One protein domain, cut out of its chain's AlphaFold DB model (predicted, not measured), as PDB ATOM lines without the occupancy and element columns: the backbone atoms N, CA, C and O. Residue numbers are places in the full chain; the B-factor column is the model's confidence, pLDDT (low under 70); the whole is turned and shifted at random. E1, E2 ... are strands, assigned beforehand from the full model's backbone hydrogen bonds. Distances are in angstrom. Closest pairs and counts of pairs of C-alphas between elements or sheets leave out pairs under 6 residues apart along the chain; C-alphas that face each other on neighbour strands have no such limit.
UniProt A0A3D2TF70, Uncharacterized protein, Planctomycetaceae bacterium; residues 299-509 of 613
ATOM      1  N   HIS A 299      81.815 182.369 170.873       70.75
ATOM      2  CA  HIS A 299      82.038 180.907 170.872       70.75
ATOM      3  C   HIS A 299      82.841 180.366 169.674       70.75
ATOM      4  O   HIS A 299      82.981 179.156 169.518       70.75
ATOM      5  N   GLY A 300      83.404 181.256 168.855       81.25
ATOM      6  CA  GLY A 300      84.164 180.887 167.672       81.25
ATOM      7  C   GLY A 300      83.310 180.388 166.497       81.25
ATOM      8  O   GLY A 300      82.101 180.202 166.621       81.25
ATOM      9  N   PRO A 301      83.928 180.213 165.319       88.38
ATOM     10  CA  PRO A 301      83.282 179.660 164.126       88.38
ATOM     11  C   PRO A 301      82.756 178.242 164.370       88.38
ATOM     12  O   PRO A 301      83.521 177.389 164.817       88.38
ATOM     13  N   ASP A 302      81.478 177.986 164.082       89.44
ATOM     14  CA  ASP A 302      80.863 176.658 164.250       89.44
ATOM     15  C   ASP A 302      79.565 176.518 163.426       89.44
ATOM     16  O   ASP A 302      78.459 176.371 163.950       89.44
ATOM     17  N   SER A 303      79.675 176.648 162.104       84.75
ATOM     18  CA  SER A 303      78.577 176.384 161.177       84.75
ATOM     19  C   SER A 303      79.093 175.979 159.796       84.75
ATOM     20  O   SER A 303      80.248 176.230 159.451       84.75
ATOM     21  N   ALA A 304      78.205 175.419 158.969       82.31
ATOM     22  CA  ALA A 304      78.510 175.119 157.571       82.31
ATOM     23  C   ALA A 304      78.821 176.371 156.731       82.31
ATOM     24  O   ALA A 304      79.319 176.216 155.632       82.31
ATOM     25  N   GLU A 305      78.566 177.584 157.234       81.00
ATOM     26  CA  GLU A 305      78.900 178.854 156.571       81.00
ATOM     27  C   GLU A 305      80.249 179.419 157.041       81.00
ATOM     28  O   GLU A 305      80.869 180.241 156.369       81.00
ATOM     29  N   SER A 306      80.691 179.029 158.240       84.75
ATOM     30  CA  SER A 306      81.743 179.744 158.956       84.75
ATOM     31  C   SER A 306      83.140 179.289 158.541       84.75
ATOM     32  O   SER A 306      83.421 178.096 158.434       84.75
ATOM     33  N   VAL A 307      84.051 180.251 158.395       90.06
ATOM     34  CA  VAL A 307      85.476 180.004 158.143       90.06
ATOM     35  C   VAL A 307      86.285 180.432 159.362       90.06
ATOM     36  O   VAL A 307      86.173 181.572 159.811       90.06
ATOM     37  N   ALA A 308      87.119 179.536 159.888       95.94
ATOM     38  CA  ALA A 308      88.048 179.849 160.966       95.94
ATOM     39  C   ALA A 308      89.338 180.459 160.419       95.94
ATOM     40  O   ALA A 308      90.097 179.798 159.718       95.94
ATOM     41  N   LYS A 309      89.595 181.726 160.744       95.31
ATOM     42  CA  LYS A 309      90.694 182.525 160.197       95.31
ATOM     43  C   LYS A 309      91.742 182.823 161.261       95.31
ATOM     44  O   LYS A 309      91.545 183.611 162.188       95.31
ATOM     45  N   PHE A 310      92.907 182.236 161.075       96.56
ATOM     46  CA  PHE A 310      94.089 182.392 161.904       96.56
ATOM     47  C   PHE A 310      95.047 183.398 161.263       96.56
ATOM     48  O   PHE A 310      95.998 183.040 160.570       96.56
ATOM     49  N   ARG A 311      94.748 184.684 161.468       91.75
ATOM     50  CA  ARG A 311      95.492 185.835 160.928       91.75
ATOM     51  C   ARG A 311      96.770 186.127 161.737       91.75
ATOM     52  O   ARG A 311      97.241 185.320 162.537       91.75
ATOM     53  N   GLY A 312      97.298 187.342 161.605       89.38
ATOM     54  CA  GLY A 312      98.477 187.850 162.314       89.38
ATOM     55  C   GLY A 312      98.345 188.053 163.833       89.38
ATOM     56  O   GLY A 312      99.090 188.859 164.380       89.38
ATOM     57  N   ALA A 313      97.405 187.396 164.524       88.25
ATOM     58  CA  ALA A 313      97.168 187.633 165.950       88.25
ATOM     59  C   ALA A 313      98.298 187.115 166.852       88.25
ATOM     60  O   ALA A 313      98.620 187.766 167.840       88.25
ATOM     61  N   ILE A 314      98.913 185.972 166.528       92.69
ATOM     62  CA  ILE A 314      99.963 185.367 167.365       92.69
ATOM     63  C   ILE A 314     101.372 185.808 166.950       92.69
ATOM     64  O   ILE A 314     101.657 185.972 165.760       92.69
ATOM     65  N   GLN A 315     102.268 185.947 167.932       95.00
ATOM     66  CA  GLN A 315     103.681 186.324 167.731       95.00
ATOM     67  C   GLN A 315     104.676 185.188 168.027       95.00
ATOM     68  O   GLN A 315     105.883 185.359 167.863       95.00
ATOM     69  N   ALA A 316     104.178 184.038 168.472       97.06
ATOM     70  CA  ALA A 316     104.918 182.803 168.725       97.06
ATOM     71  C   ALA A 316     103.962 181.609 168.540       97.06
ATOM     72  O   ALA A 316     102.753 181.841 168.518       97.06
ATOM     73  N   PRO A 317     104.444 180.356 168.438       98.44
ATOM     74  CA  PRO A 317     103.572 179.188 168.301       98.44
ATOM     75  C   PRO A 317     102.494 179.104 169.391       98.44
ATOM     76  O   PRO A 317     102.822 179.168 170.581       98.44
ATOM     77  N   ARG A 318     101.221 178.949 169.001       98.25
ATOM     78  CA  ARG A 318     100.068 178.839 169.918       98.25
ATOM     79  C   ARG A 318      99.184 177.645 169.590       98.25
ATOM     80  O   ARG A 318      99.129 177.174 168.458       98.25
ATOM     81  N   THR A 319      98.437 177.204 170.598       98.38
ATOM     82  CA  THR A 319      97.470 176.112 170.476       98.38
ATOM     83  C   THR A 319      96.051 176.624 170.675       98.38
ATOM     84  O   THR A 319      95.774 177.324 171.651       98.38
ATOM     85  N   VAL A 320      95.154 176.241 169.773       98.25
ATOM     86  CA  VAL A 320      93.715 176.485 169.875       98.25
ATOM     87  C   VAL A 320      93.023 175.152 170.133       98.25
ATOM     88  O   VAL A 320      93.140 174.222 169.336       98.25
ATOM     89  N   PHE A 321      92.362 175.044 171.285       97.75
ATOM     90  CA  PHE A 321      91.780 173.798 171.775       97.75
ATOM     91  C   PHE A 321      90.307 173.670 171.380       97.75
ATOM     92  O   PHE A 321      89.504 174.531 171.721       97.75
ATOM     93  N   THR A 322      89.930 172.579 170.720       96.38
ATOM     94  CA  THR A 322      88.543 172.174 170.469       96.38
ATOM     95  C   THR A 322      88.139 171.074 171.452       96.38
ATOM     96  O   THR A 322      88.675 169.968 171.432       96.38
ATOM     97  N   GLU A 323      87.172 171.350 172.329       91.81
ATOM     98  CA  GLU A 323      86.646 170.351 173.284       91.81
ATOM     99  C   GLU A 323      85.467 169.543 172.720       91.81
ATOM    100  O   GLU A 323      85.143 168.463 173.216       91.81
ATOM    101  N   GLN A 324      84.833 170.068 171.674       93.31
ATOM    102  CA  GLN A 324      83.738 169.457 170.926       93.31
ATOM    103  C   GLN A 324      83.993 169.622 169.430       93.31
ATOM    104  O   GLN A 324      84.773 170.493 169.028       93.31
ATOM    105  N   ASP A 325      83.373 168.754 168.633       95.25
ATOM    106  CA  ASP A 325      83.475 168.812 167.178       95.25
ATOM    107  C   ASP A 325      82.970 170.163 166.665       95.25
ATOM    108  O   ASP A 325      81.902 170.616 167.076       95.25
ATOM    109  N   ARG A 326      83.727 170.785 165.757       96.00
ATOM    110  CA  ARG A 326      83.360 172.044 165.100       96.00
ATOM    111  C   ARG A 326      82.972 171.804 163.668       96.00
ATOM    112  O   ARG A 326      83.692 171.130 162.940       96.00
ATOM    113  N   THR A 327      81.855 172.381 163.261       94.94
ATOM    114  CA  THR A 327      81.407 172.374 161.872       94.94
ATOM    115  C   THR A 327      81.897 173.641 161.199       94.94
ATOM    116  O   THR A 327      81.611 174.726 161.684       94.94
ATOM    117  N   LEU A 328      82.647 173.524 160.107       95.94
ATOM    118  CA  LEU A 328      83.230 174.661 159.401       95.94
ATOM    119  C   LEU A 328      83.067 174.501 157.893       95.94
ATOM    120  O   LEU A 328      83.170 173.399 157.356       95.94
ATOM    121  N   HIS A 329      82.899 175.627 157.211       92.06
ATOM    122  CA  HIS A 329      83.118 175.709 155.774       92.06
ATOM    123  C   HIS A 329      84.610 175.741 155.434       92.06
ATOM    124  O   HIS A 329      85.031 175.265 154.390       92.06
ATOM    125  N   GLY A 330      85.449 176.295 156.306       95.75
ATOM    126  CA  GLY A 330      86.874 176.317 156.020       95.75
ATOM    127  C   GLY A 330      87.756 176.734 157.175       95.75
ATOM    128  O   GLY A 330      87.294 177.202 158.218       95.75
ATOM    129  N   VAL A 331      89.054 176.569 156.956       98.44
ATOM    130  CA  VAL A 331      90.111 176.995 157.868       98.44
ATOM    131  C   VAL A 331      91.177 177.727 157.067       98.44
ATOM    132  O   VAL A 331      91.694 177.199 156.091       98.44
ATOM    133  N   GLU A 332      91.532 178.935 157.484       97.69
ATOM    134  CA  GLU A 332      92.539 179.755 156.823       97.69
ATOM    135  C   GLU A 332      93.663 180.104 157.796       97.69
ATOM    136  O   GLU A 332      93.420 180.697 158.847       97.69
ATOM    137  N   PHE A 333      94.897 179.781 157.428       98.06
ATOM    138  CA  PHE A 333      96.102 180.170 158.146       98.06
ATOM    139  C   PHE A 333      96.858 181.239 157.369       98.06
ATOM    140  O   PHE A 333      97.204 181.059 156.203       98.06
ATOM    141  N   ASP A 334      97.127 182.356 158.032       95.75
ATOM    142  CA  ASP A 334      97.856 183.490 157.480       95.75
ATOM    143  C   ASP A 334      98.731 184.114 158.574       95.75
ATOM    144  O   ASP A 334      98.530 185.250 159.019       95.75
ATOM    145  N   ASN A 335      99.675 183.314 159.071       96.12
ATOM    146  CA  ASN A 335     100.646 183.733 160.071       96.12
ATOM    147  C   ASN A 335     101.943 182.933 159.925       96.12
ATOM    148  O   ASN A 335     101.910 181.721 159.775       96.12
ATOM    149  N   ASN A 336     103.097 183.589 160.025       96.38
ATOM    150  CA  ASN A 336     104.386 182.888 160.006       96.38
ATOM    151  C   ASN A 336     104.629 182.031 161.258       96.38
ATOM    152  O   ASN A 336     105.445 181.110 161.221       96.38
ATOM    153  N   ASN A 337     103.963 182.349 162.370       98.06
ATOM    154  CA  ASN A 337     104.008 181.553 163.588       98.06
ATOM    155  C   ASN A 337     102.987 180.417 163.529       98.06
ATOM    156  O   ASN A 337     101.873 180.581 163.037       98.06
ATOM    157  N   GLU A 338     103.363 179.277 164.098       98.50
ATOM    158  CA  GLU A 338     102.552 178.066 164.063       98.50
ATOM    159  C   GLU A 338     101.266 178.203 164.889       98.50
ATOM    160  O   GLU A 338     101.279 178.534 166.077       98.50
ATOM    161  N   TYR A 339     100.153 177.856 164.251       98.62
ATOM    162  CA  TYR A 339      98.911 177.527 164.937       98.62
ATOM    163  C   TYR A 339      98.786 176.010 164.992       98.62
ATOM    164  O   TYR A 339      98.884 175.332 163.967       98.62
ATOM    165  N   VAL A 340      98.534 175.494 166.190       98.62
ATOM    166  CA  VAL A 340      98.194 174.092 166.422       98.62
ATOM    167  C   VAL A 340      96.728 174.019 166.820       98.62
ATOM    168  O   VAL A 340      96.354 174.524 167.876       98.62
ATOM    169  N   ILE A 341      95.896 173.374 166.011       98.50
ATOM    170  CA  ILE A 341      94.518 173.054 166.386       98.50
ATOM    171  C   ILE A 341      94.531 171.674 167.035       98.50
ATOM    172  O   ILE A 341      94.910 170.687 166.408       98.50
ATOM    173  N   ALA A 342      94.183 171.609 168.313       97.94
ATOM    174  CA  ALA A 342      94.275 170.395 169.122       97.94
ATOM    175  C   ALA A 342      93.040 170.248 170.010       97.94
ATOM    176  O   ALA A 342      92.175 171.110 170.021       97.94
ATOM    177  N   GLY A 343      92.975 169.177 170.796       95.88
ATOM    178  CA  GLY A 343      91.860 168.910 171.701       95.88
ATOM    179  C   GLY A 343      91.091 167.655 171.309       95.88
ATOM    180  O   GLY A 343      91.491 166.914 170.409       95.88
ATOM    181  N   ASN A 344      90.021 167.379 172.050       93.69
ATOM    182  CA  ASN A 344      89.258 166.143 171.910       93.69
ATOM    183  C   ASN A 344      88.165 166.227 170.830       93.69
ATOM    184  O   ASN A 344      87.706 165.193 170.355       93.69
ATOM    185  N   GLY A 345      87.747 167.440 170.460       95.69
ATOM    186  CA  GLY A 345      86.799 167.696 169.380       95.69
ATOM    187  C   GLY A 345      87.477 167.782 168.015       95.69
ATOM    188  O   GLY A 345      88.563 168.352 167.900       95.69
ATOM    189  N   GLY A 346      86.849 167.228 166.982       96.56
ATOM    190  CA  GLY A 346      87.327 167.282 165.601       96.56
ATOM    191  C   GLY A 346      86.918 168.544 164.832       96.56
ATOM    192  O   GLY A 346      86.152 169.371 165.321       96.56
ATOM    193  N   ILE A 347      87.417 168.673 163.604       98.44
ATOM    194  CA  ILE A 347      86.949 169.644 162.606       98.44
ATOM    195  C   ILE A 347      86.159 168.898 161.532       98.44
ATOM    196  O   ILE A 347      86.698 168.002 160.891       98.44
ATOM    197  N   ASN A 348      84.905 169.281 161.321       98.19
ATOM    198  CA  ASN A 348      84.020 168.768 160.283       98.19
ATOM    199  C   ASN A 348      83.921 169.799 159.159       98.19
ATOM    200  O   ASN A 348      83.371 170.879 159.368       98.19
ATOM    201  N   LEU A 349      84.437 169.463 157.980       98.19
ATOM    202  CA  LEU A 349      84.429 170.326 156.802       98.19
ATOM    203  C   LEU A 349      83.193 170.043 155.952       98.19
ATOM    204  O   LEU A 349      83.001 168.917 155.493       98.19
ATOM    205  N   VAL A 350      82.336 171.053 155.787       94.12
ATOM    206  CA  VAL A 350      81.004 170.924 155.175       94.12
ATOM    207  C   VAL A 350      80.822 171.945 154.050       94.12
ATOM    208  O   VAL A 350      81.192 173.111 154.186       94.12
ATOM    209  N   GLN A 351      80.220 171.512 152.940       89.38
ATOM    210  CA  GLN A 351      79.839 172.406 151.844       89.38
ATOM    211  C   GLN A 351      78.758 173.406 152.261       89.38
ATOM    212  O   GLN A 351      77.832 173.078 153.009       89.38
ATOM    213  N   ASN A 352      78.843 174.603 151.689       82.00
ATOM    214  CA  ASN A 352      77.858 175.658 151.861       82.00
ATOM    215  C   ASN A 352      77.169 175.958 150.528       82.00
ATOM    216  O   ASN A 352      77.482 176.927 149.830       82.00
ATOM    217  N   GLY A 353      76.243 175.078 150.158       69.94
ATOM    218  CA  GLY A 353      75.565 175.140 148.871       69.94
ATOM    219  C   GLY A 353      76.311 174.400 147.759       69.94
ATOM    220  O   GLY A 353      77.404 173.873 147.930       69.94
ATOM    221  N   ILE A 354      75.656 174.303 146.604       67.38
ATOM    222  CA  ILE A 354      76.109 173.456 145.497       67.38
ATOM    223  C   ILE A 354      77.344 174.069 144.831       67.38
ATOM    224  O   ILE A 354      77.264 175.177 144.302       67.38
ATOM    225  N   GLY A 355      78.438 173.303 144.780       68.12
ATOM    226  CA  GLY A 355      79.689 173.699 144.120       68.12
ATOM    227  C   GLY A 355      80.513 174.715 144.908       68.12
ATOM    228  O   GLY A 355      81.360 175.386 144.326       68.12
ATOM    229  N   ASN A 356      80.222 174.861 146.201       78.06
ATOM    230  CA  ASN A 356      81.017 175.637 147.136       78.06
ATOM    231  C   ASN A 356      81.605 174.669 148.164       78.06
ATOM    232  O   ASN A 356      81.021 174.428 149.229       78.06
ATOM    233  N   ASP A 357      82.712 174.054 147.769       87.75
ATOM    234  CA  ASP A 357      83.389 173.030 148.548       87.75
ATOM    235  C   ASP A 357      84.171 173.675 149.701       87.75
ATOM    236  O   ASP A 357      84.721 174.772 149.551       87.75
ATOM    237  N   PRO A 358      84.189 173.055 150.891       94.81
ATOM    238  CA  PRO A 358      84.992 173.537 151.995       94.81
ATOM    239  C   PRO A 358      86.482 173.585 151.656       94.81
ATOM    240  O   PRO A 358      86.981 172.802 150.849       94.81
ATOM    241  N   SER A 359      87.219 174.475 152.324       95.19
ATOM    242  CA  SER A 359      88.650 174.647 152.055       95.19
ATOM    243  C   SER A 359      89.525 174.797 153.298       95.19
ATOM    244  O   SER A 359      89.148 175.408 154.300       95.19
ATOM    245  N   ILE A 360      90.741 174.256 153.216       97.75
ATOM    246  CA  ILE A 360      91.862 174.569 154.101       97.75
ATOM    247  C   ILE A 360      92.865 175.390 153.294       97.75
ATOM    248  O   ILE A 360      93.453 174.893 152.337       97.75
ATOM    249  N   ILE A 361      93.091 176.636 153.694       95.19
ATOM    250  CA  ILE A 361      93.995 177.558 153.005       95.19
ATOM    251  C   ILE A 361      95.174 177.873 153.919       95.19
ATOM    252  O   ILE A 361      94.987 178.277 155.065       95.19
ATOM    253  N   VAL A 362      96.395 177.724 153.412       96.12
ATOM    254  CA  VAL A 362      97.627 178.005 154.157       96.12
ATOM    255  C   VAL A 362      98.464 179.003 153.371       96.12
ATOM    256  O   VAL A 362      99.134 178.630 152.411       96.12
ATOM    257  N   LYS A 363      98.415 180.274 153.778       93.25
ATOM    258  CA  LYS A 363      99.051 181.388 153.061       93.25
ATOM    259  C   LYS A 363     100.541 181.547 153.342       93.25
ATOM    260  O   LYS A 363     101.302 182.017 152.503       93.25
ATOM    261  N   GLN A 364     100.950 181.200 154.551       92.44
ATOM    262  CA  GLN A 364     102.321 181.299 155.040       92.44
ATOM    263  C   GLN A 364     102.438 180.472 156.318       92.44
ATOM    264  O   GLN A 364     101.417 180.128 156.903       92.44
ATOM    265  N   GLY A 365     103.666 180.180 156.749       95.44
ATOM    266  CA  GLY A 365     103.918 179.437 157.982       95.44
ATOM    267  C   GLY A 365     103.680 177.929 157.875       95.44
ATOM    268  O   GLY A 365     103.274 177.392 156.844       95.44
ATOM    269  N   SER A 366     103.980 177.234 158.971       95.62
ATOM    270  CA  SER A 366     103.713 175.805 159.132       95.62
ATOM    271  C   SER A 366     102.716 175.621 160.265       95.62
ATOM    272  O   SER A 366     102.975 176.067 161.381       95.62
ATOM    273  N   HIS A 367     101.589 174.980 159.977       98.25
ATOM    274  CA  HIS A 367     100.459 174.829 160.894       98.25
ATOM    275  C   HIS A 367     100.076 173.362 161.047       98.25
ATOM    276  O   HIS A 367     100.441 172.520 160.224       98.25
ATOM    277  N   GLN A 368      99.336 173.036 162.106       97.75
ATOM    278  CA  GLN A 368      99.012 171.645 162.412       97.75
ATOM    279  C   GLN A 368      97.567 171.457 162.857       97.75
ATOM    280  O   GLN A 368      97.056 172.202 163.693       97.75
ATOM    281  N   PHE A 369      96.973 170.364 162.392       97.88
ATOM    282  CA  PHE A 369      95.833 169.707 163.012       97.88
ATOM    283  C   PHE A 369      96.338 168.512 163.827       97.88
ATOM    284  O   PHE A 369      96.865 167.540 163.285       97.88
ATOM    285  N   GLN A 370      96.185 168.579 165.146       96.81
ATOM    286  CA  GLN A 370      96.389 167.463 166.078       96.81
ATOM    287  C   GLN A 370      95.058 166.856 166.551       96.81
ATOM    288  O   GLN A 370      95.039 165.864 167.279       96.81
ATOM    289  N   ASN A 371      93.933 167.429 166.137       95.25
ATOM    290  CA  ASN A 371      92.615 166.831 166.270       95.25
ATOM    291  C   ASN A 371      92.244 166.000 165.028       95.25
ATOM    292  O   ASN A 371      92.969 165.954 164.032       95.25
ATOM    293  N   LYS A 372      91.112 165.298 165.116       95.81
ATOM    294  CA  LYS A 372      90.509 164.595 163.981       95.81
ATOM    295  C   LYS A 372      89.966 165.620 162.977       95.81
ATOM    296  O   LYS A 372      89.276 166.550 163.383       95.81
ATOM    297  N   VAL A 373      90.227 165.425 161.690       97.75
ATOM    298  CA  VAL A 373      89.625 166.195 160.592       97.75
ATOM    299  C   VAL A 373      88.711 165.269 159.793       97.75
ATOM    300  O   VAL A 373      89.132 164.190 159.386       97.75
ATOM    301  N   ASN A 374      87.460 165.677 159.602       97.94
ATOM    302  CA  ASN A 374      86.419 164.953 158.881       97.94
ATOM    303  C   ASN A 374      86.015 165.720 157.632       97.94
ATOM    304  O   ASN A 374      85.577 166.868 157.733       97.94
ATOM    305  N   LEU A 375      86.067 165.064 156.482       97.94
ATOM    306  CA  LEU A 375      85.448 165.574 155.270       97.94
ATOM    307  C   LEU A 375      83.996 165.101 155.246       97.94
ATOM    308  O   LEU A 375      83.717 163.909 155.119       97.94
ATOM    309  N   MET A 376      83.064 166.039 155.390       97.06
ATOM    310  CA  MET A 376      81.633 165.783 155.198       97.06
ATOM    311  C   MET A 376      81.195 166.117 153.765       97.06
ATOM    312  O   MET A 376      80.029 165.937 153.411       97.06
ATOM    313  N   SER A 377      82.097 166.673 152.959       96.12
ATOM    314  CA  SER A 377      81.940 167.028 151.546       96.12
ATOM    315  C   SER A 377      83.322 167.034 150.881       96.12
ATOM    316  O   SER A 377      84.332 167.006 151.592       96.12
ATOM    317  N   ASP A 378      83.372 167.062 149.547       96.00
ATOM    318  CA  ASP A 378      84.624 167.272 148.802       96.00
ATOM    319  C   ASP A 378      85.327 168.532 149.327       96.00
ATOM    320  O   ASP A 378      84.659 169.466 149.758       96.00
ATOM    321  N   THR A 379      86.654 168.523 149.443       96.94
ATOM    322  CA  THR A 379      87.395 169.562 150.174       96.94
ATOM    323  C   THR A 379      88.689 169.932 149.472       96.94
ATOM    324  O   THR A 379      89.497 169.060 149.144       96.94
ATOM    325  N   ASP A 380      88.938 171.235 149.382       94.75
ATOM    326  CA  ASP A 380      90.157 171.791 148.812       94.75
ATOM    327  C   ASP A 380      91.207 172.076 149.895       94.75
ATOM    328  O   ASP A 380      90.923 172.654 150.944       94.75
ATOM    329  N   VAL A 381      92.465 171.741 149.627       95.44
ATOM    330  CA  VAL A 381      93.624 172.149 150.428       95.44
ATOM    331  C   VAL A 381      94.545 172.977 149.548       95.44
ATOM    332  O   VAL A 381      95.189 172.459 148.637       95.44
ATOM    333  N   ILE A 382      94.622 174.272 149.829       89.94
ATOM    334  CA  ILE A 382      95.365 175.247 149.031       89.94
ATOM    335  C   ILE A 382      96.567 175.716 149.838       89.94
ATOM    336  O   ILE A 382      96.415 176.283 150.922       89.94
ATOM    337  N   ILE A 383      97.769 175.477 149.314       89.94
ATOM    338  CA  ILE A 383      99.012 175.723 150.050       89.94
ATOM    339  C   ILE A 383      99.928 176.645 149.262       89.94
ATOM    340  O   ILE A 383     100.345 176.330 148.143       89.94
ATOM    341  N   SER A 384     100.262 177.775 149.876       89.44
ATOM    342  CA  SER A 384     101.178 178.773 149.338       89.44
ATOM    343  C   SER A 384     102.628 178.312 149.321       89.44
ATOM    344  O   SER A 384     103.016 177.310 149.926       89.44
ATOM    345  N   GLN A 385     103.465 179.071 148.615       85.56
ATOM    346  CA  GLN A 385     104.902 178.828 148.575       85.56
ATOM    347  C   GLN A 385     105.495 178.774 149.993       85.56
ATOM    348  O   GLN A 385     105.319 179.690 150.788       85.56
ATOM    349  N   ASP A 386     106.221 177.687 150.271       85.44
ATOM    350  CA  ASP A 386     106.942 177.430 151.525       85.44
ATOM    351  C   ASP A 386     106.055 177.366 152.787       85.44
ATOM    352  O   ASP A 386     106.572 177.337 153.904       85.44
ATOM    353  N   ALA A 387     104.732 177.286 152.613       92.38
ATOM    354  CA  ALA A 387     103.772 177.047 153.681       92.38
ATOM    355  C   ALA A 387     103.484 175.546 153.849       92.38
ATOM    356  O   ALA A 387     103.614 174.765 152.906       92.38
ATOM    357  N   SER A 388     103.055 175.112 155.030       93.25
ATOM    358  CA  SER A 388     102.662 173.712 155.225       93.25
ATOM    359  C   SER A 388     101.539 173.531 156.228       93.25
ATOM    360  O   SER A 388     101.423 174.276 157.199       93.25
ATOM    361  N   VAL A 389     100.742 172.484 156.022       95.62
ATOM    362  CA  VAL A 389      99.756 172.013 157.000       95.62
ATOM    363  C   VAL A 389      99.965 170.539 157.291       95.62
ATOM    364  O   VAL A 389     100.134 169.734 156.379       95.62
ATOM    365  N   TRP A 390      99.997 170.199 158.574       94.56
ATOM    366  CA  TRP A 390     100.295 168.856 159.047       94.56
ATOM    367  C   TRP A 390      99.051 168.244 159.675       94.56
ATOM    368  O   TRP A 390      98.462 168.824 160.586       94.56
ATOM    369  N   PHE A 391      98.686 167.047 159.235       94.00
ATOM    370  CA  PHE A 391      97.640 166.237 159.846       94.00
ATOM    371  C   PHE A 391      98.307 165.182 160.727       94.00
ATOM    372  O   PHE A 391      98.862 164.199 160.236       94.00
ATOM    373  N   ASN A 392      98.281 165.413 162.039       91.94
ATOM    374  CA  ASN A 392      99.036 164.648 163.033       91.94
ATOM    375  C   ASN A 392      98.178 163.659 163.843       91.94
ATOM    376  O   ASN A 392      98.701 163.030 164.759       91.94
ATOM    377  N   ASN A 393      96.875 163.530 163.556       91.12
ATOM    378  CA  ASN A 393      95.987 162.644 164.321       91.12
ATOM    379  C   ASN A 393      95.072 161.752 163.484       91.12
ATOM    380  O   ASN A 393      95.325 160.565 163.431       91.12
ATOM    381  N   LEU A 394      94.014 162.239 162.846       91.62
ATOM    382  CA  LEU A 394      93.213 161.404 161.940       91.62
ATOM    383  C   LEU A 394      92.629 162.288 160.855       91.62
ATOM    384  O   LEU A 394      92.100 163.355 161.167       91.62
ATOM    385  N   LEU A 395      92.690 161.822 159.614       94.62
ATOM    386  CA  LEU A 395      91.993 162.427 158.489       94.62
ATOM    387  C   LEU A 395      90.972 161.420 157.954       94.62
ATOM    388  O   LEU A 395      91.334 160.354 157.466       94.62
ATOM    389  N   ASP A 396      89.693 161.733 158.095       96.12
ATOM    390  CA  ASP A 396      88.582 160.881 157.686       96.12
ATOM    391  C   ASP A 396      87.942 161.470 156.427       96.12
ATOM    392  O   ASP A 396      87.314 162.526 156.489       96.12
ATOM    393  N   LEU A 397      88.128 160.822 155.277       97.25
ATOM    394  CA  LEU A 397      87.628 161.309 153.989       97.25
ATOM    395  C   LEU A 397      86.110 161.139 153.846       97.25
ATOM    396  O   LEU A 397      85.493 161.816 153.029       97.25
ATOM    397  N   GLY A 398      85.492 160.229 154.605       96.62
ATOM    398  CA  GLY A 398      84.040 160.020 154.582       96.62
ATOM    399  C   GLY A 398      83.448 159.669 153.205       96.62
ATOM    400  O   GLY A 398      82.256 159.881 152.990       96.62
ATOM    401  N   GLY A 399      84.254 159.155 152.270       96.81
ATOM    402  CA  GLY A 399      83.872 158.874 150.885       96.81
ATOM    403  C   GLY A 399      84.061 160.048 149.919       96.81
ATOM    404  O   GLY A 399      83.777 159.885 148.734       96.81
ATOM    405  N   ASN A 400      84.532 161.198 150.402       97.56
ATOM    406  CA  ASN A 400      84.716 162.425 149.630       97.56
ATOM    407  C   ASN A 400      86.121 162.525 149.013       97.56
ATOM    408  O   ASN A 400      87.019 161.711 149.272       97.56
ATOM    409  N   THR A 401      86.296 163.543 148.179       96.62
ATOM    410  CA  THR A 401      87.554 163.900 147.530       96.62
ATOM    411  C   THR A 401      88.291 164.964 148.339       96.62
ATOM    412  O   THR A 401      87.694 165.937 148.792       96.62
ATOM    413  N   LEU A 402      89.597 164.778 148.521       97.06
ATOM    414  CA  LEU A 402      90.513 165.789 149.033       97.06
ATOM    415  C   LEU A 402      91.420 166.254 147.897       97.06
ATOM    416  O   LEU A 402      92.341 165.530 147.501       97.06
ATOM    417  N   ASP A 403      91.174 167.450 147.385       93.88
ATOM    418  CA  ASP A 403      91.965 168.046 146.318       93.88
ATOM    419  C   ASP A 403      93.046 168.954 146.914       93.88
ATOM    420  O   ASP A 403      92.770 169.947 147.576       93.88
ATOM    421  N   ILE A 404      94.315 168.609 146.704       92.75
ATOM    422  CA  ILE A 404      95.461 169.376 147.198       92.75
ATOM    423  C   ILE A 404      96.047 170.149 146.024       92.75
ATOM    424  O   ILE A 404      96.555 169.547 145.070       92.75
ATOM    425  N   PHE A 405      96.021 171.475 146.116       82.88
ATOM    426  CA  PHE A 405      96.499 172.401 145.096       82.88
ATOM    427  C   PHE A 405      97.731 173.179 145.578       82.88
ATOM    428  O   PHE A 405      97.788 173.607 146.734       82.88
ATOM    429  N   PRO A 406      98.715 173.431 144.698       72.94
ATOM    430  CA  PRO A 406      99.717 174.446 144.963       72.94
ATOM    431  C   PRO A 406      99.105 175.823 144.675       72.94
ATOM    432  O   PRO A 406      98.455 176.016 143.644       72.94
ATOM    433  N   GLU A 407      99.362 176.817 145.519       65.00
ATOM    434  CA  GLU A 407      99.175 178.199 145.081       65.00
ATOM    435  C   GLU A 407     100.220 178.522 143.993       65.00
ATOM    436  O   GLU A 407     101.349 178.016 143.997       65.00
ATOM    437  N   ILE A 408      99.830 179.331 143.009       50.72
ATOM    438  CA  ILE A 408     100.624 179.654 141.815       50.72
ATOM    439  C   ILE A 408     102.036 180.133 142.217       50.72
ATOM    440  O   ILE A 408     102.169 181.169 142.857       50.72
ATOM    441  N   GLY A 409     103.102 179.429 141.801       51.47
ATOM    442  CA  GLY A 409     104.485 179.888 142.038       51.47
ATOM    443  C   GLY A 409     105.580 178.821 142.177       51.47
ATOM    444  O   GLY A 409     106.752 179.158 142.037       51.47
ATOM    445  N   GLY A 410     105.240 177.540 142.385       53.94
ATOM    446  CA  GLY A 410     106.207 176.425 142.325       53.94
ATOM    447  C   GLY A 410     107.170 176.288 143.521       53.94
ATOM    448  O   GLY A 410     108.304 175.853 143.336       53.94
ATOM    449  N   GLY A 411     106.742 176.672 144.731       62.44
ATOM    450  CA  GLY A 411     107.531 176.576 145.972       62.44
ATOM    451  C   GLY A 411     107.543 175.196 146.655       62.44
ATOM    452  O   GLY A 411     106.986 174.231 146.139       62.44
ATOM    453  N   ASN A 412     108.141 175.101 147.853       72.12
ATOM    454  CA  ASN A 412     108.224 173.851 148.639       72.12
ATOM    455  C   ASN A 412     107.021 173.608 149.569       72.12
ATOM    456  O   ASN A 412     107.098 172.765 150.471       72.12
ATOM    457  N   GLY A 413     105.927 174.348 149.381       83.19
ATOM    458  CA  GLY A 413     104.752 174.210 150.232       83.19
ATOM    459  C   GLY A 413     104.089 172.846 150.057       83.19
ATOM    460  O   GLY A 413     104.055 172.329 148.941       83.19
ATOM    461  N   HIS A 414     103.626 172.235 151.148       87.00
ATOM    462  CA  HIS A 414     103.110 170.864 151.133       87.00
ATOM    463  C   HIS A 414     102.067 170.588 152.223       87.00
ATOM    464  O   HIS A 414     102.135 171.124 153.332       87.00
ATOM    465  N   ALA A 415     101.121 169.700 151.916       90.94
ATOM    466  CA  ALA A 415     100.293 169.046 152.928       90.94
ATOM    467  C   ALA A 415     101.082 167.851 153.456       90.94
ATOM    468  O   ALA A 415     101.634 167.104 152.653       90.94
ATOM    469  N   LEU A 416     101.149 167.655 154.770       90.19
ATOM    470  CA  LEU A 416     101.843 166.518 155.365       90.19
ATOM    471  C   LEU A 416     100.857 165.605 156.087       90.19
ATOM    472  O   LEU A 416     100.194 166.018 157.038       90.19
ATOM    473  N   PHE A 417     100.808 164.341 155.675       89.50
ATOM    474  CA  PHE A 417     100.063 163.300 156.376       89.50
ATOM    475  C   PHE A 417     101.003 162.528 157.295       89.50
ATOM    476  O   PHE A 417     101.785 161.689 156.853       89.50
ATOM    477  N   ASN A 418     100.927 162.831 158.590       85.38
ATOM    478  CA  ASN A 418     101.665 162.139 159.648       85.38
ATOM    479  C   ASN A 418     100.733 161.208 160.435       85.38
ATOM    480  O   ASN A 418     100.858 161.041 161.647       85.38
ATOM    481  N   THR A 419      99.721 160.676 159.755       81.81
ATOM    482  CA  THR A 419      98.708 159.829 160.362       81.81
ATOM    483  C   THR A 419      98.020 158.921 159.338       81.81
ATOM    484  O   THR A 419      98.251 159.038 158.137       81.81
ATOM    485  N   ALA A 420      97.186 158.002 159.826       81.94
ATOM    486  CA  ALA A 420      96.276 157.201 159.032       81.94
ATOM    487  C   ALA A 420      95.153 158.055 158.417       81.94
ATOM    488  O   ALA A 420      94.606 158.954 159.064       81.94
ATOM    489  N   ILE A 421      94.777 157.715 157.187       90.81
ATOM    490  CA  ILE A 421      93.601 158.249 156.499       90.81
ATOM    491  C   ILE A 421      92.529 157.159 156.446       90.81
ATOM    492  O   ILE A 421      92.834 155.993 156.189       90.81
ATOM    493  N   THR A 422      91.278 157.523 156.728       92.69
ATOM    494  CA  THR A 422      90.135 156.596 156.780       92.69
ATOM    495  C   THR A 422      88.968 157.073 155.924       92.69
ATOM    496  O   THR A 422      89.016 158.142 155.326       92.69
ATOM    497  N   GLY A 423      87.896 156.275 155.894       90.56
ATOM    498  CA  GLY A 423      86.591 156.707 155.400       90.56
ATOM    499  C   GLY A 423      86.316 156.413 153.932       90.56
ATOM    500  O   GLY A 423      85.225 156.752 153.483       90.56
ATOM    501  N   SER A 424      87.226 155.751 153.204       90.81
ATOM    502  CA  SER A 424      87.225 155.639 151.733       90.81
ATOM    503  C   SER A 424      87.161 157.008 151.033       90.81
ATOM    504  O   SER A 424      86.865 158.021 151.657       90.81
ATOM    505  N   GLY A 425      87.458 157.087 149.739       95.94
ATOM    506  CA  GLY A 425      87.442 158.362 149.011       95.94
ATOM    507  C   GLY A 425      88.627 158.498 148.072       95.94
ATOM    508  O   GLY A 425      89.225 157.497 147.668       95.94
ATOM    509  N   THR A 426      88.957 159.734 147.703       96.75
ATOM    510  CA  THR A 426      90.049 160.019 146.763       96.75
ATOM    511  C   THR A 426      90.894 161.191 147.246       96.75
ATOM    512  O   THR A 426      90.362 162.200 147.684       96.75
ATOM    513  N   ILE A 427      92.214 161.074 147.137       96.38
ATOM    514  CA  ILE A 427      93.171 162.156 147.370       96.38
ATOM    515  C   ILE A 427      93.765 162.540 146.021       96.38
ATOM    516  O   ILE A 427      94.445 161.730 145.390       96.38
ATOM    517  N   ASN A 428      93.542 163.776 145.593       94.81
ATOM    518  CA  ASN A 428      94.085 164.326 144.358       94.81
ATOM    519  C   ASN A 428      95.181 165.344 144.690       94.81
ATOM    520  O   ASN A 428      94.926 166.515 144.946       94.81
ATOM    521  N   ALA A 429      96.433 164.905 144.666       91.94
ATOM    522  CA  ALA A 429      97.597 165.751 144.886       91.94
ATOM    523  C   ALA A 429      98.116 166.342 143.564       91.94
ATOM    524  O   ALA A 429      99.007 165.786 142.913       91.94
ATOM    525  N   THR A 430      97.557 167.489 143.169       85.31
ATOM    526  CA  THR A 430      98.132 168.348 142.112       85.31
ATOM    527  C   THR A 430      99.170 169.330 142.678       85.31
ATOM    528  O   THR A 430     100.018 169.853 141.953       85.31
ATOM    529  N   GLY A 431      99.135 169.564 143.992       78.50
ATOM    530  CA  GLY A 431     100.186 170.195 144.785       78.50
ATOM    531  C   GLY A 431     101.195 169.180 145.315       78.50
ATOM    532  O   GLY A 431     101.116 167.988 145.014       78.50
ATOM    533  N   ALA A 432     102.159 169.650 146.110       80.88
ATOM    534  CA  ALA A 432     103.078 168.743 146.784       80.88
ATOM    535  C   ALA A 432     102.394 168.090 147.994       80.88
ATOM    536  O   ALA A 432     101.872 168.776 148.875       80.88
ATOM    537  N   LEU A 433     102.439 166.762 148.046       81.88
ATOM    538  CA  LEU A 433     101.982 165.970 149.180       81.88
ATOM    539  C   LEU A 433     103.192 165.334 149.856       81.88
ATOM    540  O   LEU A 433     104.011 164.726 149.182       81.88
ATOM    541  N   ALA A 434     103.288 165.445 151.174       83.62
ATOM    542  CA  ALA A 434     104.306 164.815 151.991       83.62
ATOM    543  C   ALA A 434     103.696 163.731 152.886       83.62
ATOM    544  O   ALA A 434     102.605 163.892 153.435       83.62
ATOM    545  N   VAL A 435     104.426 162.638 153.076       80.19
ATOM    546  CA  VAL A 435     104.010 161.521 153.926       80.19
ATOM    547  C   VAL A 435     105.051 161.308 155.024       80.19
ATOM    548  O   VAL A 435     106.238 161.123 154.740       80.19
ATOM    549  N   GLY A 436     104.609 161.354 156.286       70.62
ATOM    550  CA  GLY A 436     105.422 161.060 157.468       70.62
ATOM    551  C   GLY A 436     105.441 159.557 157.746       70.62
ATOM    552  O   GLY A 436     104.415 158.954 158.049       70.62
ATOM    553  N   VAL A 437     106.601 158.916 157.618       57.69
ATOM    554  CA  VAL A 437     106.658 157.460 157.396       57.69
ATOM    555  C   VAL A 437     106.900 156.581 158.631       57.69
ATOM    556  O   VAL A 437     107.588 155.565 158.567       57.69
ATOM    557  N   ALA A 438     106.286 156.903 159.772       54.19
ATOM    558  CA  ALA A 438     106.252 155.943 160.884       54.19
ATOM    559  C   ALA A 438     105.273 154.770 160.632       54.19
ATOM    560  O   ALA A 438     105.433 153.730 161.266       54.19
ATOM    561  N   SER A 439     104.293 154.940 159.724       55.69
ATOM    562  CA  SER A 439     103.449 153.948 159.010       55.69
ATOM    563  C   SER A 439     102.188 154.679 158.520       55.69
ATOM    564  O   SER A 439     101.099 154.492 159.067       55.69
ATOM    565  N   ALA A 440     102.328 155.591 157.557       67.31
ATOM    566  CA  ALA A 440     101.163 156.264 156.996       67.31
ATOM    567  C   ALA A 440     100.395 155.267 156.117       67.31
ATOM    568  O   ALA A 440     100.919 154.758 155.126       67.31
ATOM    569  N   SER A 441      99.157 154.966 156.492       83.12
ATOM    570  CA  SER A 441      98.245 154.194 155.655       83.12
ATOM    571  C   SER A 441      97.125 155.099 155.194       83.12
ATOM    572  O   SER A 441      96.546 155.815 156.010       83.12
ATOM    573  N   ILE A 442      96.801 155.040 153.905       86.38
ATOM    574  CA  ILE A 442      95.614 155.716 153.371       86.38
ATOM    575  C   ILE A 442      94.406 154.783 153.254       86.38
ATOM    576  O   ILE A 442      93.409 155.131 152.630       86.38
ATOM    577  N   GLY A 443      94.490 153.598 153.871       87.31
ATOM    578  CA  GLY A 443      93.409 152.623 153.890       87.31
ATOM    579  C   GLY A 443      92.973 152.237 152.480       87.31
ATOM    580  O   GLY A 443      93.799 151.880 151.648       87.31
ATOM    581  N   ASP A 444      91.671 152.319 152.228       90.56
ATOM    582  CA  ASP A 444      91.025 152.047 150.944       90.56
ATOM    583  C   ASP A 444      90.828 153.299 150.073       90.56
ATOM    584  O   ASP A 444      90.132 153.241 149.057       90.56
ATOM    585  N   ALA A 445      91.431 154.433 150.445       93.75
ATOM    586  CA  ALA A 445      91.382 155.646 149.642       93.75
ATOM    587  C   ALA A 445      92.246 155.525 148.379       93.75
ATOM    588  O   ALA A 445      93.348 154.967 148.388       93.75
ATOM    589  N   ASN A 446      91.758 156.119 147.293       95.38
ATOM    590  CA  ASN A 446      92.526 156.272 146.064       95.38
ATOM    591  C   ASN A 446      93.503 157.446 146.200       95.38
ATOM    592  O   ASN A 446      93.154 158.475 146.776       95.38
ATOM    593  N   LEU A 447      94.696 157.326 145.620       95.19
ATOM    594  CA  LEU A 447      95.680 158.404 145.539       95.19
ATOM    595  C   LEU A 447      95.998 158.713 144.080       95.19
ATOM    596  O   LEU A 447      96.494 157.854 143.360       95.19
ATOM    597  N   ASN A 448      95.796 159.961 143.672       95.88
ATOM    598  CA  ASN A 448      96.249 160.496 142.397       95.88
ATOM    599  C   ASN A 448      97.262 161.611 142.669       95.88
ATOM    600  O   ASN A 448      96.879 162.681 143.131       95.88
ATOM    601  N   SER A 449      98.545 161.395 142.384       93.62
ATOM    602  CA  SER A 449      99.575 162.436 142.490       93.62
ATOM    603  C   SER A 449     100.108 162.785 141.107       93.62
ATOM    604  O   SER A 449     100.518 161.891 140.376       93.62
ATOM    605  N   THR A 450     100.072 164.069 140.737       90.12
ATOM    606  CA  THR A 450     100.474 164.547 139.392       90.12
ATOM    607  C   THR A 450     101.603 165.578 139.405       90.12
ATOM    608  O   THR A 450     102.049 166.027 138.352       90.12
ATOM    609  N   ASN A 451     102.066 165.975 140.591       86.38
ATOM    610  CA  ASN A 451     103.111 166.981 140.753       86.38
ATOM    611  C   ASN A 451     104.278 166.425 141.558       86.38
ATOM    612  O   ASN A 451     105.276 166.011 140.974       86.38
ATOM    613  N   LYS A 452     104.162 166.400 142.889       87.94
ATOM    614  CA  LYS A 452     105.246 165.963 143.765       87.94
ATOM    615  C   LYS A 452     104.707 165.163 144.943       87.94
ATOM    616  O   LYS A 452     103.961 165.707 145.756       87.94
ATOM    617  N   LEU A 453     105.129 163.910 145.064       90.62
ATOM    618  CA  LEU A 453     104.883 163.068 146.234       90.62
ATOM    619  C   LEU A 453     106.189 162.909 147.015       90.62
ATOM    620  O   LEU A 453     107.148 162.314 146.526       90.62
ATOM    621  N   ALA A 454     106.237 163.482 148.210       88.50
ATOM    622  CA  ALA A 454     107.395 163.508 149.083       88.50
ATOM    623  C   ALA A 454     107.280 162.472 150.210       88.50
ATOM    624  O   ALA A 454     106.249 162.360 150.873       88.50
ATOM    625  N   PHE A 455     108.371 161.763 150.476       86.06
ATOM    626  CA  PHE A 455     108.518 160.839 151.594       86.06
ATOM    627  C   PHE A 455     109.564 161.388 152.559       86.06
ATOM    628  O   PHE A 455     110.728 161.562 152.189       86.06
ATOM    629  N   LEU A 456     109.154 161.651 153.802       82.94
ATOM    630  CA  LEU A 456     110.059 162.075 154.869       82.94
ATOM    631  C   LEU A 456     110.574 160.844 155.607       82.94
ATOM    632  O   LEU A 456     109.818 160.217 156.345       82.94
ATOM    633  N   VAL A 457     111.851 160.506 155.431       79.44
ATOM    634  CA  VAL A 457     112.460 159.291 155.993       79.44
ATOM    635  C   VAL A 457     113.144 159.601 157.319       79.44
ATOM    636  O   VAL A 457     114.119 160.353 157.367       79.44
ATOM    637  N   TYR A 458     112.667 158.979 158.399       78.00
ATOM    638  CA  TYR A 458     113.253 159.100 159.735       78.00
ATOM    639  C   TYR A 458     114.324 158.023 159.986       78.00
ATOM    640  O   TYR A 458     114.252 156.929 159.410       78.00
ATOM    641  N   PRO A 459     115.286 158.263 160.897       75.06
ATOM    642  CA  PRO A 459     116.233 157.238 161.330       75.06
ATOM    643  C   PRO A 459     115.518 155.973 161.820       75.06
ATOM    644  O   PRO A 459     114.581 156.054 162.612       75.06
ATOM    645  N   ALA A 460     115.977 154.803 161.365       66.88
ATOM    646  CA  ALA A 460     115.412 153.489 161.704       66.88
ATOM    647  C   ALA A 460     113.932 153.263 161.310       66.88
ATOM    648  O   ALA A 460     113.328 152.299 161.778       66.88
ATOM    649  N   SER A 461     113.361 154.105 160.439       65.56
ATOM    650  CA  SER A 461     112.040 153.886 159.831       65.56
ATOM    651  C   SER A 461     112.167 153.358 158.401       65.56
ATOM    652  O   SER A 461     113.099 153.713 157.678       65.56
ATOM    653  N   SER A 462     111.232 152.501 157.992       62.53
ATOM    654  CA  SER A 462     111.026 152.131 156.590       62.53
ATOM    655  C   SER A 462     109.947 153.032 156.003       62.53
ATOM    656  O   SER A 462     108.835 153.082 156.527       62.53
ATOM    657  N   ALA A 463     110.284 153.744 154.931       64.31
ATOM    658  CA  ALA A 463     109.431 154.773 154.377       64.31
ATOM    659  C   ALA A 463     108.326 154.221 153.476       64.31
ATOM    660  O   ALA A 463     108.480 154.319 152.275       64.31
ATOM    661  N   SER A 464     107.238 153.661 154.020       79.62
ATOM    662  CA  SER A 464     106.163 153.078 153.195       79.62
ATOM    663  C   SER A 464     104.807 153.760 153.398       79.62
ATOM    664  O   SER A 464     104.346 153.931 154.531       79.62
ATOM    665  N   LEU A 465     104.174 154.128 152.283       87.69
ATOM    666  CA  LEU A 465     102.756 154.463 152.186       87.69
ATOM    667  C   LEU A 465     101.963 153.196 151.855       87.69
ATOM    668  O   LEU A 465     102.125 152.637 150.772       87.69
ATOM    669  N   VAL A 466     101.072 152.780 152.754       89.19
ATOM    670  CA  VAL A 466     100.284 151.547 152.580       89.19
ATOM    671  C   VAL A 466      98.858 151.860 152.125       89.19
ATOM    672  O   VAL A 466      98.164 152.650 152.778       89.19
ATOM    673  N   THR A 467      98.384 151.211 151.057       91.38
ATOM    674  CA  THR A 467      97.021 151.404 150.530       91.38
ATOM    675  C   THR A 467      96.411 150.154 149.899       91.38
ATOM    676  O   THR A 467      97.090 149.339 149.282       91.38
ATOM    677  N   THR A 468      95.093 150.013 150.010       93.31
ATOM    678  CA  THR A 468      94.299 149.042 149.246       93.31
ATOM    679  C   THR A 468      93.501 149.685 148.108       93.31
ATOM    680  O   THR A 468      92.894 148.969 147.307       93.31
ATOM    681  N   GLY A 469      93.505 151.019 148.021       93.62
ATOM    682  CA  GLY A 469      92.916 151.784 146.924       93.62
ATOM    683  C   GLY A 469      93.825 151.856 145.695       93.62
ATOM    684  O   GLY A 469      94.950 151.350 145.682       93.62
ATOM    685  N   THR A 470      93.336 152.490 144.629       95.31
ATOM    686  CA  THR A 470      94.134 152.687 143.410       95.31
ATOM    687  C   THR A 470      95.155 153.801 143.604       95.31
ATOM    688  O   THR A 470      94.814 154.855 144.143       95.31
ATOM    689  N   VAL A 471      96.369 153.610 143.089       96.69
ATOM    690  CA  VAL A 471      97.420 154.634 143.078       96.69
ATOM    691  C   VAL A 471      97.733 155.024 141.638       96.69
ATOM    692  O   VAL A 471      98.087 154.165 140.834       96.69
ATOM    693  N   THR A 472      97.635 156.314 141.327       96.94
ATOM    694  CA  THR A 472      98.029 156.904 140.043       96.94
ATOM    695  C   THR A 472      99.141 157.920 140.276       96.94
ATOM    696  O   THR A 472      98.948 158.861 141.047       96.94
ATOM    697  N   LEU A 473     100.291 157.753 139.617       96.56
ATOM    698  CA  LEU A 473     101.465 158.612 139.811       96.56
ATOM    699  C   LEU A 473     101.954 159.233 138.502       96.56
ATOM    700  O   LEU A 473     102.211 158.532 137.524       96.56
ATOM    701  N   GLU A 474     102.161 160.543 138.532       93.94
ATOM    702  CA  GLU A 474     102.849 161.353 137.531       93.94
ATOM    703  C   GLU A 474     103.678 162.440 138.248       93.94
ATOM    704  O   GLU A 474     103.383 162.821 139.381       93.94
ATOM    705  N   GLY A 475     104.732 162.937 137.598       91.94
ATOM    706  CA  GLY A 475     105.587 163.988 138.150       91.94
ATOM    707  C   GLY A 475     106.775 163.441 138.944       91.94
ATOM    708  O   GLY A 475     107.517 162.585 138.461       91.94
ATOM    709  N   ALA A 476     107.011 163.981 140.138       90.81
ATOM    710  CA  ALA A 476     108.211 163.732 140.926       90.81
ATOM    711  C   ALA A 476     107.942 162.943 142.214       90.81
ATOM    712  O   ALA A 476     107.016 163.245 142.965       90.81
ATOM    713  N   ILE A 477     108.832 162.000 142.518       92.44
ATOM    714  CA  ILE A 477     108.953 161.387 143.841       92.44
ATOM    715  C   ILE A 477     110.115 162.064 144.556       92.44
ATOM    716  O   ILE A 477     111.254 161.984 144.098       92.44
ATOM    717  N   GLN A 478     109.835 162.747 145.662       89.81
ATOM    718  CA  GLN A 478     110.855 163.385 146.488       89.81
ATOM    719  C   GLN A 478     111.151 162.521 147.716       89.81
ATOM    720  O   GLN A 478     110.231 162.132 148.425       89.81
ATOM    721  N   ILE A 479     112.421 162.246 148.003       86.88
ATOM    722  CA  ILE A 479     112.837 161.590 149.247       86.88
ATOM    723  C   ILE A 479     113.650 162.581 150.070       86.88
ATOM    724  O   ILE A 479     114.754 162.970 149.682       86.88
ATOM    725  N   ASP A 480     113.110 162.961 151.223       84.19
ATOM    726  CA  ASP A 480     113.778 163.837 152.175       84.19
ATOM    727  C   ASP A 480     114.285 163.007 153.354       84.19
ATOM    728  O   ASP A 480     113.520 162.509 154.181       84.19
ATOM    729  N   LEU A 481     115.606 162.838 153.416       82.75
ATOM    730  CA  LEU A 481     116.277 162.141 154.510       82.75
ATOM    731  C   LEU A 481     116.439 163.100 155.692       82.75
ATOM    732  O   LEU A 481     117.160 164.095 155.589       82.75
ATOM    733  N   LEU A 482     115.787 162.805 156.818       81.06
ATOM    734  CA  LEU A 482     116.018 163.547 158.057       81.06
ATOM    735  C   LEU A 482     117.384 163.193 158.661       81.06
ATOM    736  O   LEU A 482     117.995 162.183 158.316       81.06
ATOM    737  N   ASP A 483     117.878 164.036 159.572       80.25
ATOM    738  CA  ASP A 483     119.215 163.875 160.154       80.25
ATOM    739  C   ASP A 483     119.400 162.485 160.792       80.25
ATOM    740  O   ASP A 483     118.597 162.042 161.616       80.25
ATOM    741  N   GLY A 484     120.453 161.781 160.372       78.06
ATOM    742  CA  GLY A 484     120.740 160.400 160.768       78.06
ATOM    743  C   GLY A 484     119.970 159.307 160.010       78.06
ATOM    744  O   GLY A 484     120.179 158.129 160.305       78.06
ATOM    745  N   ALA A 485     119.100 159.647 159.053       79.62
ATOM    746  CA  ALA A 485     118.443 158.669 158.191       79.62
ATOM    747  C   ALA A 485     119.403 158.151 157.108       79.62
ATOM    748  O   ALA A 485     120.211 158.889 156.547       79.62
ATOM    749  N   THR A 486     119.293 156.862 156.796       75.38
ATOM    750  CA  THR A 486     120.047 156.206 155.724       75.38
ATOM    751  C   THR A 486     119.092 155.423 154.845       75.38
ATOM    752  O   THR A 486     118.190 154.762 155.359       75.38
ATOM    753  N   VAL A 487     119.324 155.432 153.537       75.06
ATOM    754  CA  VAL A 487     118.603 154.560 152.607       75.06
ATOM    755  C   VAL A 487     119.270 153.187 152.589       75.06
ATOM    756  O   VAL A 487     120.479 153.084 152.390       75.06
ATOM    757  N   SER A 488     118.475 152.136 152.778       75.12
ATOM    758  CA  SER A 488     118.862 150.753 152.494       75.12
ATOM    759  C   SER A 488     118.035 150.287 151.304       75.12
ATOM    760  O   SER A 488     116.816 150.232 151.416       75.12
ATOM    761  N   ALA A 489     118.673 149.982 150.174       72.62
ATOM    762  CA  ALA A 489     117.979 149.429 149.013       72.62
ATOM    763  C   ALA A 489     117.831 147.892 149.115       72.62
ATOM    764  O   ALA A 489     118.730 147.244 149.657       72.62
ATOM    765  N   PRO A 490     116.748 147.307 148.564       82.19
ATOM    766  CA  PRO A 490     115.556 148.009 148.085       82.19
ATOM    767  C   PRO A 490     114.754 148.603 149.255       82.19
ATOM    768  O   PRO A 490     114.602 147.969 150.299       82.19
ATOM    769  N   MET A 491     114.233 149.817 149.072       85.69
ATOM    770  CA  MET A 491     113.313 150.465 150.011       85.69
ATOM    771  C   MET A 491     111.936 150.578 149.360       85.69
ATOM    772  O   MET A 491     111.805 151.222 148.324       85.69
ATOM    773  N   THR A 492     110.911 149.985 149.970       88.94
ATOM    774  CA  THR A 492     109.521 150.155 149.529       88.94
ATOM    775  C   THR A 492     109.010 151.526 149.943       88.94
ATOM    776  O   THR A 492     108.979 151.815 151.135       88.94
ATOM    777  N   LEU A 493     108.623 152.335 148.956       89.69
ATOM    778  CA  LEU A 493     108.030 153.665 149.114       89.69
ATOM    779  C   LEU A 493     106.505 153.601 149.187       89.69
ATOM    780  O   LEU A 493     105.881 154.284 149.993       89.69
ATOM    781  N   ILE A 494     105.901 152.770 148.340       92.06
ATOM    782  CA  ILE A 494     104.458 152.522 148.318       92.06
ATOM    783  C   ILE A 494     104.255 151.016 148.318       92.06
ATOM    784  O   ILE A 494     104.878 150.329 147.515       92.06
ATOM    785  N   ASP A 495     103.387 150.547 149.204       91.75
ATOM    786  CA  ASP A 495     102.890 149.173 149.287       91.75
ATOM    787  C   ASP A 495     101.389 149.221 148.967       91.75
ATOM    788  O   ASP A 495     100.585 149.748 149.749       91.75
ATOM    789  N   SER A 496     101.026 148.770 147.765       93.00
ATOM    790  CA  SER A 496      99.637 148.713 147.315       93.00
ATOM    791  C   SER A 496      99.146 147.272 147.204       93.00
ATOM    792  O   SER A 496      99.913 146.331 147.051       93.00
ATOM    793  N   THR A 497      97.830 147.073 147.197       93.12
ATOM    794  CA  THR A 497      97.244 145.785 146.784       93.12
ATOM    795  C   THR A 497      96.837 145.742 145.310       93.12
ATOM    796  O   THR A 497      96.424 144.694 144.814       93.12
ATOM    797  N   ILE A 498      96.896 146.882 144.616       95.00
ATOM    798  CA  ILE A 498      96.493 147.042 143.217       95.00
ATOM    799  C   ILE A 498      97.697 147.589 142.437       95.00
ATOM    800  O   ILE A 498      98.387 148.464 142.955       95.00
ATOM    801  N   PRO A 499      97.963 147.122 141.201       96.31
ATOM    802  CA  PRO A 499      99.055 147.662 140.403       96.31
ATOM    803  C   PRO A 499      98.976 149.186 140.258       96.31
ATOM    804  O   PRO A 499      97.920 149.730 139.918       96.31
ATOM    805  N   ILE A 500     100.102 149.855 140.494       97.25
ATOM    806  CA  ILE A 500     100.241 151.305 140.383       97.25
ATOM    807  C   ILE A 500     100.070 151.713 138.917       97.25
ATOM    808  O   ILE A 500     100.630 151.108 137.999       97.25
ATOM    809  N   VAL A 501      99.282 152.762 138.692       97.50
ATOM    810  CA  VAL A 501      99.004 153.307 137.367       97.50
ATOM    811  C   VAL A 501      99.954 154.466 137.079       97.50
ATOM    812  O   VAL A 501      99.980 155.460 137.800       97.50
ATOM    813  N   PHE A 502     100.681 154.370 135.968       96.44
ATOM    814  CA  PHE A 502     101.532 155.441 135.454       96.44
ATOM    815  C   PHE A 502     100.912 155.994 134.164       96.44
ATOM    816  O   PHE A 502     100.999 155.335 133.123       96.44
ATOM    817  N   PRO A 503     100.286 157.187 134.172       94.69
ATOM    818  CA  PRO A 503      99.731 157.792 132.958       94.69
ATOM    819  C   PRO A 503     100.771 157.974 131.842       94.69
ATOM    820  O   PRO A 503     100.438 157.864 130.662       94.69
ATOM    821  N   GLY A 504     102.040 158.187 132.214       89.88
ATOM    822  CA  GLY A 504     103.183 158.260 131.303       89.88
ATOM    823  C   GLY A 504     103.665 156.914 130.742       89.88
ATOM    824  O   GLY A 504     104.603 156.897 129.948       89.88
ATOM    825  N   GLY A 505     103.028 155.799 131.110       90.44
ATOM    826  CA  GLY A 505     103.301 154.451 130.606       90.44
ATOM    827  C   GLY A 505     103.918 153.525 131.652       90.44
ATOM    828  O   GLY A 505     103.384 152.444 131.888       90.44
ATOM    829  N   ASP A 506     105.011 153.949 132.286       91.81
ATOM    830  CA  ASP A 506     105.720 153.191 133.322       91.81
ATOM    831  C   ASP A 506     106.437 154.121 134.326       91.81
ATOM    832  O   ASP A 506     106.340 155.351 134.246       91.81
ATOM    833  N   VAL A 507     107.170 153.530 135.272       93.56
ATOM    834  CA  VAL A 507     107.909 154.247 136.325       93.56
ATOM    835  C   VAL A 507     108.978 155.207 135.790       93.56
ATOM    836  O   VAL A 507     109.302 156.177 136.467       93.56
ATOM    837  N   SER A 508     109.482 155.014 134.564       90.88
ATOM    838  CA  SER A 508     110.472 155.918 133.953       90.88
ATOM    839  C   SER A 508     109.900 157.299 133.620       90.88
ATOM    840  O   SER A 508     110.655 158.241 133.379       90.88
ATOM    841  N   SER A 509     108.568 157.437 133.636       92.44
ATOM    842  CA  SER A 509     107.893 158.733 133.534       92.44
ATOM    843  C   SER A 509     108.002 159.585 134.805       92.44
ATOM    844  O   SER A 509     107.764 160.791 134.741       92.44
TER     845      SER A 509
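Overview. This is residues 299 to 509 of the 613 residues of an uncharacterized protein of Planctomycetaceae bacterium (UniProt A0A3D2TF70). The chain is wound in stacked turns, a solenoid of parallel strands whose turns follow one another along the longest axis, from E1 and E2 at one end to E21 and E22 at the other. Three walls run along it: E2, E4, E7, E10, E13, E15, E18 and E21 make one, E6, E9, E12, E14, E17 and E20 a second, and the third is broken, with E5, E8 and E11 and then E16, E19 and E22. The printed part has 211 residues with no named helix and 22 named strands, E1 to E22 in number order along the chain; the class is all strand, though under half of the residues, 102, are in named strands. The whole is compact, with a radius of gyration of the C-alphas of 16.8 A and spans of 52 by 39 by 33 A.

Along the chain. Find C-alpha 303 at (78.577, 176.384, 161.177), where E1 begins; it runs from residue 303 to 310, 16.7 A, and bends by 51 degrees at residue 306. Then come E2, residues 318 to 321, and E3, residues 326 to 333, 16.6 A long, which bends by 88 degrees at residue 329. Read on through E4 at 339 to 342, E5 at 347 to 349, E6 at 359 to 362, E7 at 366 to 369, E8 at 372 to 375, E9 at 379 to 383, E10 at 388 to 391 and E11 at 394 to 396. E12 begins at C-alpha 401, (87.554, 163.900, 147.530), and runs 16.3 A to residue 406. Next are E13 at 414 to 417, E14 at 426 to 429, E15 at 432 to 436, E16 at 440 to 443, E17 at 446 to 449, E18 at 452 to 457, E19 at 465 to 467, E20 at 471 to 473 and E21 at 476 to 481. E22, residues 491 to 496, is 14.0 A long and ends at C-alpha 496, (99.637, 148.713, 147.315).

Arrangement. Begin at E3 in the branched sheet of eleven strands, where E1 lies on one side of it and E5 and E6 on the other. Look for N 308 and O 330, 2.9 A, between E1 and E3; N 328 and O 348, 2.8 A, between E3 and E5; and N 331 and O 359, 2.9 A, between E3 and E6. From E5 the parallel neighbours go on to E8 and E11; from E6 they go on to E9, E12, E14, E17 and E20. In the second sheet, strongly twisted and parallel, the order is E2, E4, E7, E10, E13, E15, E18, E21; N 390 and O 367 of E10 and E7 are 2.9 A apart. These two sheets form a sandwich, two sheets face to face, with facing parts 9.0 A centre to centre and strands at 58 degrees. E7 runs on into E8 at 87 degrees across a break of 2 residues. In the parallel sheet E16, E19, E22, find N 465 and O 493, 2.9 A. E1 and E22 are apart.

Size, cuts and confidence. The two C-alphas farthest apart, those of His 299 and Ser 508, are 52.9 A from each other. The printed part has no cut, and no link between named strands is long. Residues 497 to 509 hold no named element. The mean pLDDT of the printed part is 88.8; look for values under 70 at residues 353 to 355, 407 to 411, 437 to 440 and 460 to 463 of this model.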